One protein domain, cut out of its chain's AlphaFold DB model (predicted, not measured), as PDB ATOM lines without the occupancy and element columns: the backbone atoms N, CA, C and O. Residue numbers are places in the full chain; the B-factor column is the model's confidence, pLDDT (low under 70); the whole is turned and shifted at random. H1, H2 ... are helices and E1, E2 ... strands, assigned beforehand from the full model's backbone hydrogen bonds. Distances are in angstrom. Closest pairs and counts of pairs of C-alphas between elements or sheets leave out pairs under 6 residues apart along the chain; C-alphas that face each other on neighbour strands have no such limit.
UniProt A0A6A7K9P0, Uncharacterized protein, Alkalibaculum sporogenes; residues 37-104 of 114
ATOM      1  N   LEU A  37      -4.750   4.091  40.771       95.69
ATOM      2  CA  LEU A  37      -4.705   2.661  40.493       95.69
ATOM      3  C   LEU A  37      -3.862   1.947  41.550       95.69
ATOM      4  O   LEU A  37      -2.700   2.296  41.791       95.69
ATOM      5  N   TRP A  38      -4.435   0.900  42.134       96.19
ATOM      6  CA  TRP A  38      -3.757   0.008  43.069       96.19
ATOM      7  C   TRP A  38      -3.432  -1.301  42.369       96.19
ATOM      8  O   TRP A  38      -4.268  -1.846  41.660       96.19
ATOM      9  N   ASP A  39      -2.261  -1.880  42.625       93.94
ATOM     10  CA  ASP A  39      -1.947  -3.244  42.190       93.94
ATOM     11  C   ASP A  39      -2.568  -4.313  43.110       93.94
ATOM     12  O   ASP A  39      -1.946  -5.326  43.433       93.94
ATOM     13  N   ALA A  40      -3.808  -4.077  43.542       93.00
ATOM     14  CA  ALA A  40      -4.544  -4.882  44.508       93.00
ATOM     15  C   ALA A  40      -6.052  -4.861  44.202       93.00
ATOM     16  O   ALA A  40      -6.538  -3.961  43.519       93.00
ATOM     17  N   GLU A  41      -6.795  -5.857  44.689       89.94
ATOM     18  CA  GLU A  41      -8.262  -5.852  44.597       89.94
ATOM     19  C   GLU A  41      -8.880  -4.807  45.554       89.94
ATOM     20  O   GLU A  41      -8.232  -4.446  46.537       89.94
ATOM     21  N   PRO A  42     -10.131  -4.344  45.334       88.94
ATOM     22  CA  PRO A  42     -10.738  -3.265  46.127       88.94
ATOM     23  C   PRO A  42     -10.691  -3.482  47.648       88.94
ATOM     24  O   PRO A  42     -10.317  -2.584  48.391       88.94
ATOM     25  N   TYR A  43     -10.961  -4.705  48.120       88.31
ATOM     26  CA  TYR A  43     -10.934  -5.024  49.556       88.31
ATOM     27  C   TYR A  43      -9.523  -4.983  50.176       88.31
ATOM     28  O   TYR A  43      -9.386  -4.995  51.395       88.31
ATOM     29  N   GLU A  44      -8.468  -4.985  49.359       87.19
ATOM     30  CA  GLU A  44      -7.075  -4.855  49.801       87.19
ATOM     31  C   GLU A  44      -6.549  -3.423  49.657       87.19
ATOM     32  O   GLU A  44      -5.469  -3.122  50.171       87.19
ATOM     33  N   ALA A  45      -7.261  -2.568  48.915       85.62
ATOM     34  CA  ALA A  45      -6.836  -1.210  48.605       85.62
ATOM     35  C   ALA A  45      -6.970  -0.268  49.811       85.62
ATOM     36  O   ALA A  45      -6.174   0.655  49.932       85.62
ATOM     37  N   GLU A  46      -7.895  -0.532  50.742       83.19
ATOM     38  CA  GLU A  46      -8.104   0.299  51.944       83.19
ATOM     39  C   GLU A  46      -6.852   0.415  52.835       83.19
ATOM     40  O   GLU A  46      -6.638   1.432  53.489       83.19
ATOM     41  N   GLU A  47      -6.000  -0.610  52.832       88.62
ATOM     42  CA  GLU A  47      -4.789  -0.692  53.662       88.62
ATOM     43  C   GLU A  47      -3.511  -0.323  52.881       88.62
ATOM     44  O   GLU A  47      -2.393  -0.520  53.370       88.62
ATOM     45  N   LYS A  48      -3.642   0.154  51.633       90.88
ATOM     46  CA  LYS A  48      -2.517   0.418  50.728       90.88
ATOM     47  C   LYS A  48      -2.652   1.777  50.050       90.88
ATOM     48  O   LYS A  48      -3.721   2.184  49.614       90.88
ATOM     49  N   GLU A  49      -1.522   2.447  49.870       94.31
ATOM     50  CA  GLU A  49      -1.460   3.633  49.016       94.31
ATOM     51  C   GLU A  49      -1.597   3.238  47.534       94.31
ATOM     52  O   GLU A  49      -1.114   2.164  47.142       94.31
ATOM     53  N   PRO A  50      -2.219   4.085  46.692       95.69
ATOM     54  CA  PRO A  50      -2.263   3.853  45.257       95.69
ATOM     55  C   PRO A  50      -0.848   3.824  44.697       95.69
ATOM     56  O   PRO A  50       0.014   4.638  45.035       95.69
ATOM     57  N   LYS A  51      -0.608   2.874  43.799       95.31
ATOM     58  CA  LYS A  51       0.703   2.710  43.174       95.31
ATOM     59  C   LYS A  51       0.918   3.701  42.040       95.31
ATOM     60  O   LYS A  51       2.051   4.110  41.788       95.31
ATOM     61  N   TRP A  52      -0.166   4.098  41.382       95.75
ATOM     62  CA  TRP A  52      -0.159   5.124  40.352       95.75
ATOM     63  C   TRP A  52      -1.249   6.152  40.621       95.75
ATOM     64  O   TRP A  52      -2.365   5.798  40.995       95.75
ATOM     65  N   ILE A  53      -0.898   7.421  40.417       96.12
ATOM     66  CA  ILE A  53      -1.779   8.574  40.589       96.12
ATOM     67  C   ILE A  53      -1.566   9.490  39.387       96.12
ATOM     68  O   ILE A  53      -0.433   9.890  39.110       96.12
ATOM     69  N   TRP A  54      -2.647   9.842  38.699       95.62
ATOM     70  CA  TRP A  54      -2.638  10.795  37.592       95.62
ATOM     71  C   TRP A  54      -3.561  11.965  37.910       95.62
ATOM     72  O   TRP A  54      -4.707  11.764  38.311       95.62
ATOM     73  N   TYR A  55      -3.065  13.182  37.692       92.50
ATOM     74  CA  TYR A  55      -3.853  14.408  37.793       92.50
ATOM     75  C   TYR A  55      -4.255  14.827  36.384       92.50
ATOM     76  O   TYR A  55      -3.400  15.102  35.541       92.50
ATOM     77  N   ILE A  56      -5.553  14.813  36.117       88.12
ATOM     78  CA  ILE A  56      -6.089  14.835  34.763       88.12
ATOM     79  C   ILE A  56      -6.481  16.246  34.345       88.12
ATOM     80  O   ILE A  56      -7.304  16.902  34.986       88.12
ATOM     81  N   GLU A  57      -5.937  16.673  33.209       83.44
ATOM     82  CA  GLU A  57      -6.448  17.805  32.443       83.44
ATOM     83  C   GLU A  57      -7.314  17.294  31.296       83.44
ATOM     84  O   GLU A  57      -6.861  16.514  30.449       83.44
ATOM     85  N   THR A  58      -8.558  17.766  31.255       81.75
ATOM     86  CA  THR A  58      -9.484  17.483  30.162       81.75
ATOM     87  C   THR A  58      -9.752  18.733  29.335       81.75
ATOM     88  O   THR A  58      -9.742  19.867  29.825       81.75
ATOM     89  N   LYS A  59     -10.013  18.529  28.047       82.56
ATOM     90  CA  LYS A  59     -10.504  19.556  27.134       82.56
ATOM     91  C   LYS A  59     -11.689  18.974  26.379       82.56
ATOM     92  O   LYS A  59     -11.504  18.097  25.548       82.56
ATOM     93  N   ASN A  60     -12.888  19.497  26.638       81.94
ATOM     94  CA  ASN A  60     -14.141  18.944  26.107       81.94
ATOM     95  C   ASN A  60     -14.301  17.443  26.437       81.94
ATOM     96  O   ASN A  60     -14.534  16.656  25.528       81.94
ATOM     97  N   GLU A  61     -14.111  17.053  27.706       78.81
ATOM     98  CA  GLU A  61     -14.259  15.663  28.212       78.81
ATOM     99  C   GLU A  61     -13.205  14.654  27.711       78.81
ATOM    100  O   GLU A  61     -13.080  13.554  28.249       78.81
ATOM    101  N   GLU A  62     -12.360  15.047  26.757       85.56
ATOM    102  CA  GLU A  62     -11.208  14.262  26.316       85.56
ATOM    103  C   GLU A  62      -9.974  14.593  27.155       85.56
ATOM    104  O   GLU A  62      -9.703  15.760  27.467       85.56
ATOM    105  N   LEU A  63      -9.201  13.567  27.508       89.25
ATOM    106  CA  LEU A  63      -7.915  13.752  28.166       89.25
ATOM    107  C   LEU A  63      -6.938  14.411  27.194       89.25
ATOM    108  O   LEU A  63      -6.825  14.008  26.038       89.25
ATOM    109  N   MET A  64      -6.168  15.391  27.674       89.19
ATOM    110  CA  MET A  64      -5.096  15.976  26.860       89.19
ATOM    111  C   MET A  64      -4.025  14.952  26.460       89.19
ATOM    112  O   MET A  64      -3.473  15.042  25.364       89.19
ATOM    113  N   TYR A  65      -3.755  13.989  27.342       90.12
ATOM    114  CA  TYR A  65      -2.887  12.843  27.097       90.12
ATOM    115  C   TYR A  65      -3.514  11.598  27.728       90.12
ATOM    116  O   TYR A  65      -3.978  11.685  28.868       90.12
ATOM    117  N   PRO A  66      -3.512  10.443  27.046       91.94
ATOM    118  CA  PRO A  66      -4.133   9.238  27.572       91.94
ATOM    119  C   PRO A  66      -3.356   8.670  28.764       91.94
ATOM    120  O   PRO A  66      -2.133   8.803  28.860       91.94
ATOM    121  N   ILE A  67      -4.051   7.957  29.646       92.69
ATOM    122  CA  ILE A  67      -3.421   7.023  30.579       92.69
ATOM    123  C   ILE A  67      -3.272   5.689  29.859       92.69
ATOM    124  O   ILE A  67      -4.261   5.109  29.418       92.69
ATOM    125  N   ILE A  68      -2.039   5.194  29.765       91.44
ATOM    126  CA  ILE A  68      -1.732   3.849  29.276       91.44
ATOM    127  C   ILE A  68      -0.850   3.183  30.324       91.44
ATOM    128  O   ILE A  68       0.251   3.660  30.595       91.44
ATOM    129  N   GLN A  69      -1.326   2.098  30.927       90.44
ATOM    130  CA  GLN A  69      -0.637   1.458  32.046       90.44
ATOM    131  C   GLN A  69      -0.826  -0.064  32.008       90.44
ATOM    132  O   GLN A  69      -1.968  -0.518  31.964       90.44
ATOM    133  N   PRO A  70       0.247  -0.880  32.070       89.69
ATOM    134  CA  PRO A  70       0.116  -2.309  32.334       89.69
ATOM    135  C   PRO A  70      -0.750  -2.549  33.568       89.69
ATOM    136  O   PRO A  70      -0.471  -2.012  34.643       89.69
ATOM    137  N   CYS A  71      -1.802  -3.339  33.401       88.31
ATOM    138  CA  CYS A  71      -2.865  -3.457  34.381       88.31
ATOM    139  C   CYS A  71      -3.332  -4.906  34.505       88.31
ATOM    140  O   CYS A  71      -3.212  -5.697  33.572       88.31
ATOM    141  N   ASN A  72      -3.908  -5.252  35.652       89.44
ATOM    142  CA  ASN A  72      -4.771  -6.420  35.792       89.44
ATOM    143  C   ASN A  72      -6.220  -5.936  35.871       89.44
ATOM    144  O   ASN A  72      -6.507  -4.963  36.561       89.44
ATOM    145  N   CYS A  73      -7.153  -6.608  35.204       89.12
ATOM    146  CA  CYS A  73      -8.554  -6.188  35.207       89.12
ATOM    147  C   CYS A  73      -9.215  -6.274  36.603       89.12
ATOM    148  O   CYS A  73     -10.206  -5.599  36.866       89.12
ATOM    149  N   ASN A  74      -8.670  -7.072  37.526       90.88
ATOM    150  CA  ASN A  74      -9.182  -7.179  38.895       90.88
ATOM    151  C   ASN A  74      -8.637  -6.114  39.857       90.88
ATOM    152  O   ASN A  74      -9.085  -6.073  41.001       90.88
ATOM    153  N   TRP A  75      -7.686  -5.286  39.421       93.44
ATOM    154  CA  TRP A  75      -7.139  -4.204  40.234       93.44
ATOM    155  C   TRP A  75      -8.166  -3.105  40.510       93.44
ATOM    156  O   TRP A  75      -9.084  -2.908  39.714       93.44
ATOM    157  N   ASN A  76      -7.996  -2.408  41.634       95.19
ATOM    158  CA  ASN A  76      -8.825  -1.277  42.035       95.19
ATOM    159  C   ASN A  76      -8.442  -0.023  41.244       95.19
ATOM    160  O   ASN A  76      -7.264   0.338  41.181       95.19
ATOM    161  N   LEU A  77      -9.445   0.639  40.677       95.12
ATOM    162  CA  LEU A  77      -9.328   1.918  39.996       95.12
ATOM    163  C   LEU A  77     -10.312   2.885  40.650       95.12
ATOM    164  O   LEU A  77     -11.474   2.541  40.861       95.12
ATOM    165  N   ARG A  78      -9.851   4.097  40.953       95.31
ATOM    166  CA  ARG A  78     -10.678   5.159  41.521       95.31
ATOM    167  C   ARG A  78     -10.582   6.406  40.670       95.31
ATOM    168  O   ARG A  78      -9.483   6.832  40.319       95.31
ATOM    169  N   TRP A  79     -11.730   7.010  40.398       93.94
ATOM    170  CA  TRP A  79     -11.821   8.361  39.869       93.94
ATOM    171  C   TRP A  79     -12.444   9.274  40.912       93.94
ATOM    172  O   TRP A  79     -13.539   9.027  41.424       93.94
ATOM    173  N   SER A  80     -11.730  10.350  41.227       93.81
ATOM    174  CA  SER A  80     -12.222  11.402  42.100       93.81
ATOM    175  C   SER A  80     -12.136  12.771  41.436       93.81
ATOM    176  O   SER A  80     -11.258  13.047  40.621       93.81
ATOM    177  N   ARG A  81     -13.060  13.651  41.813       90.44
ATOM    178  CA  ARG A  81     -13.122  15.041  41.367       90.44
ATOM    179  C   ARG A  81     -13.265  15.935  42.585       90.44
ATOM    180  O   ARG A  81     -14.170  15.755  43.396       90.44
ATOM    181  N   ASN A  82     -12.358  16.902  42.738       87.94
ATOM    182  CA  ASN A  82     -12.330  17.810  43.895       87.94
ATOM    183  C   ASN A  82     -12.375  17.081  45.259       87.94
ATOM    184  O   ASN A  82     -13.012  17.549  46.203       87.94
ATOM    185  N   GLY A  83     -11.715  15.922  45.356       87.06
ATOM    186  CA  GLY A  83     -11.668  15.098  46.568       87.06
ATOM    187  C   GLY A  83     -12.926  14.270  46.848       87.06
ATOM    188  O   GLY A  83     -12.973  13.594  47.872       87.06
ATOM    189  N   GLN A  84     -13.934  14.300  45.973       93.00
ATOM    190  CA  GLN A  84     -15.096  13.414  46.046       93.00
ATOM    191  C   GLN A  84     -14.910  12.241  45.090       93.00
ATOM    192  O   GLN A  84     -14.546  12.443  43.932       93.00
ATOM    193  N   VAL A  85     -15.158  11.026  45.574       94.12
ATOM    194  CA  VAL A  85     -15.124   9.817  44.745       94.12
ATOM    195  C   VAL A  85     -16.346   9.822  43.831       94.12
ATOM    196  O   VAL A  85     -17.474   9.861  44.319       94.12
ATOM    197  N   ILE A  86     -16.105   9.814  42.520       92.69
ATOM    198  CA  ILE A  86     -17.149   9.677  41.498       92.69
ATOM    199  C   ILE A  86     -17.451   8.194  41.294       92.69
ATOM    200  O   ILE A  86     -18.607   7.785  41.321       92.69
ATOM    201  N   THR A  87     -16.401   7.383  41.155       91.50
ATOM    202  CA  THR A  87     -16.504   5.928  41.043       91.50
ATOM    203  C   THR A  87     -15.237   5.254  41.569       91.50
ATOM    204  O   THR A  87     -14.131   5.799  41.472       91.50
ATOM    205  N   GLU A  88     -15.408   4.074  42.153       93.94
ATOM    206  CA  GLU A  88     -14.337   3.216  42.644       93.94
ATOM    207  C   GLU A  88     -14.754   1.763  42.470       93.94
ATOM    208  O   GLU A  88     -15.697   1.303  43.109       93.94
ATOM    209  N   GLU A  89     -14.067   1.052  41.585       92.06
ATOM    210  CA  GLU A  89     -14.410  -0.319  41.229       92.06
ATOM    211  C   GLU A  89     -13.179  -1.078  40.729       92.06
ATOM    212  O   GLU A  89     -12.105  -0.519  40.480       92.06
ATOM    213  N   LYS A  90     -13.345  -2.385  40.499       92.31
ATOM    214  CA  LYS A  90     -12.372  -3.117  39.677       92.31
ATOM    215  C   LYS A  90     -12.300  -2.470  38.296       92.31
ATOM    216  O   LYS A  90     -13.338  -2.173  37.713       92.31
ATOM    217  N   VAL A  91     -11.104  -2.376  37.714       90.81
ATOM    218  CA  VAL A  91     -10.872  -1.854  36.347       90.81
ATOM    219  C   VAL A  91     -11.873  -2.426  35.342       90.81
ATOM    220  O   VAL A  91     -12.392  -1.736  34.472       90.81
ATOM    221  N   LYS A  92     -12.174  -3.713  35.488       87.50
ATOM    222  CA  LYS A  92     -13.068  -4.455  34.609       87.50
ATOM    223  C   LYS A  92     -14.555  -4.044  34.707       87.50
ATOM    224  O   LYS A  92     -15.338  -4.362  33.825       87.50
ATOM    225  N   TYR A  93     -14.952  -3.370  35.776       87.56
ATOM    226  CA  TYR A  93     -16.313  -2.868  35.995       87.56
ATOM    227  C   TYR A  93     -16.395  -1.346  35.924       87.56
ATOM    228  O   TYR A  93     -17.451  -0.774  36.149       87.56
ATOM    229  N   PHE A  94     -15.286  -0.693  35.593       86.44
ATOM    230  CA  PHE A  94     -15.208   0.759  35.552       86.44
ATOM    231  C   PHE A  94     -15.939   1.366  34.339       86.44
ATOM    232  O   PHE A  94     -16.147   2.571  34.282       86.44
ATOM    233  N   THR A  95     -16.336   0.534  33.370       73.50
ATOM    234  CA  THR A  95     -17.206   0.897  32.243       73.50
ATOM    235  C   THR A  95     -18.340  -0.108  32.107       73.50
ATOM    236  O   THR A  95     -18.119  -1.297  32.324       73.50
ATOM    237  N   ASP A  96     -19.502   0.342  31.634       67.38
ATOM    238  CA  ASP A  96     -20.688  -0.501  31.403       67.38
ATOM    239  C   ASP A  96     -20.528  -1.555  30.284       67.38
ATOM    240  O   ASP A  96     -21.345  -2.466  30.158       67.38
ATOM    241  N   GLU A  97     -19.484  -1.451  29.457       61.75
ATOM    242  CA  GLU A  97     -19.216  -2.362  28.333       61.75
ATOM    243  C   GLU A  97     -18.031  -3.301  28.602       61.75
ATOM    244  O   GLU A  97     -17.208  -2.998  29.462       61.75
ATOM    245  N   ASP A  98     -17.940  -4.398  27.827       61.56
ATOM    246  CA  ASP A  98     -16.948  -5.497  27.848       61.56
ATOM    247  C   ASP A  98     -15.475  -5.058  28.020       61.56
ATOM    248  O   ASP A  98     -14.639  -5.210  27.129       61.56
ATOM    249  N   TYR A  99     -15.122  -4.550  29.199       66.31
ATOM    250  CA  TYR A  99     -13.772  -4.167  29.585       66.31
ATOM    251  C   TYR A  99     -13.120  -3.131  28.657       66.31
ATOM    252  O   TYR A  99     -11.930  -3.241  28.381       66.31
ATOM    253  N   LYS A 100     -13.862  -2.114  28.194       77.19
ATOM    254  CA  LYS A 100     -13.352  -1.081  27.263       77.19
ATOM    255  C   LYS A 100     -12.008  -0.477  27.670       77.19
ATOM    256  O   LYS A 100     -11.137  -0.282  26.831       77.19
ATOM    257  N   LEU A 101     -11.832  -0.195  28.959       79.62
ATOM    258  CA  LEU A 101     -10.580   0.378  29.455       79.62
ATOM    259  C   LEU A 101      -9.456  -0.653  29.549       79.62
ATOM    260  O   LEU A 101      -8.302  -0.275  29.685       79.62
ATOM    261  N   TYR A 102      -9.762  -1.949  29.501       78.38
ATOM    262  CA  TYR A 102      -8.807  -3.034  29.666       78.38
ATOM    263  C   TYR A 102      -8.605  -3.818  28.366       78.38
ATOM    264  O   TYR A 102      -9.254  -4.830  28.096       78.38
ATOM    265  N   HIS A 103      -7.621  -3.393  27.577       70.06
ATOM    266  CA  HIS A 103      -7.244  -4.072  26.344       70.06
ATOM    267  C   HIS A 103      -6.009  -4.942  26.554       70.06
ATOM    268  O   HIS A 103      -4.899  -4.439  26.708       70.06
ATOM    269  N   SER A 104      -6.198  -6.267  26.516       67.69
ATOM    270  CA  SER A 104      -5.110  -7.253  26.412       67.69
ATOM    271  C   SER A 104      -3.934  -6.991  27.371       67.69
ATOM    272  O   SER A 104      -2.786  -7.148  26.960       67.69
TER     273      SER A 104
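Overview. This is residues 37 to 104 of the 114 residues of an uncharacterized protein of Alkalibaculum sporogenes (UniProt A0A6A7K9P0). The antiparallel hairpin of E3 and E4 is the core; E1 and E2 make a wide arch beside it, its tip, residues 58 to 63, sticking out, and short helix H1 sits at the hairpin's open end. The printed part has 68 residues, in order H1, E1, E2, E3, E4, mostly strand, under half in named elements. It is compact, radius of gyration of the C-alphas 12.1 A, spanning 34 by 29 by 20 A.

Arrangement. Start at H1, residues 42 to 45, too short for an O i to N i+4 pair; its closest C-alpha to E3, residues 76 to 81, is Pro 42, 4.9 A from that of Asn 76. E1, residues 52 to 56, and E3 are near each other. E2, residues 62 to 70, bends by 72 degrees at residue 65. Between E3 and E4, residues 84 to 90, find N 77 and O 89 within hydrogen-bond range, 2.9 A.

Along the chain. Find H1's start, C-alpha 42, at (-10.738, -3.265, 46.127); E2 runs 21.0 A from first to last C-alpha; E4 ends at C-alpha 90, at (-12.372, -3.117, 39.677).

Size, cuts and confidence. The printed part has no cut; residues 96 to 99 and 104 have pLDDT under 70.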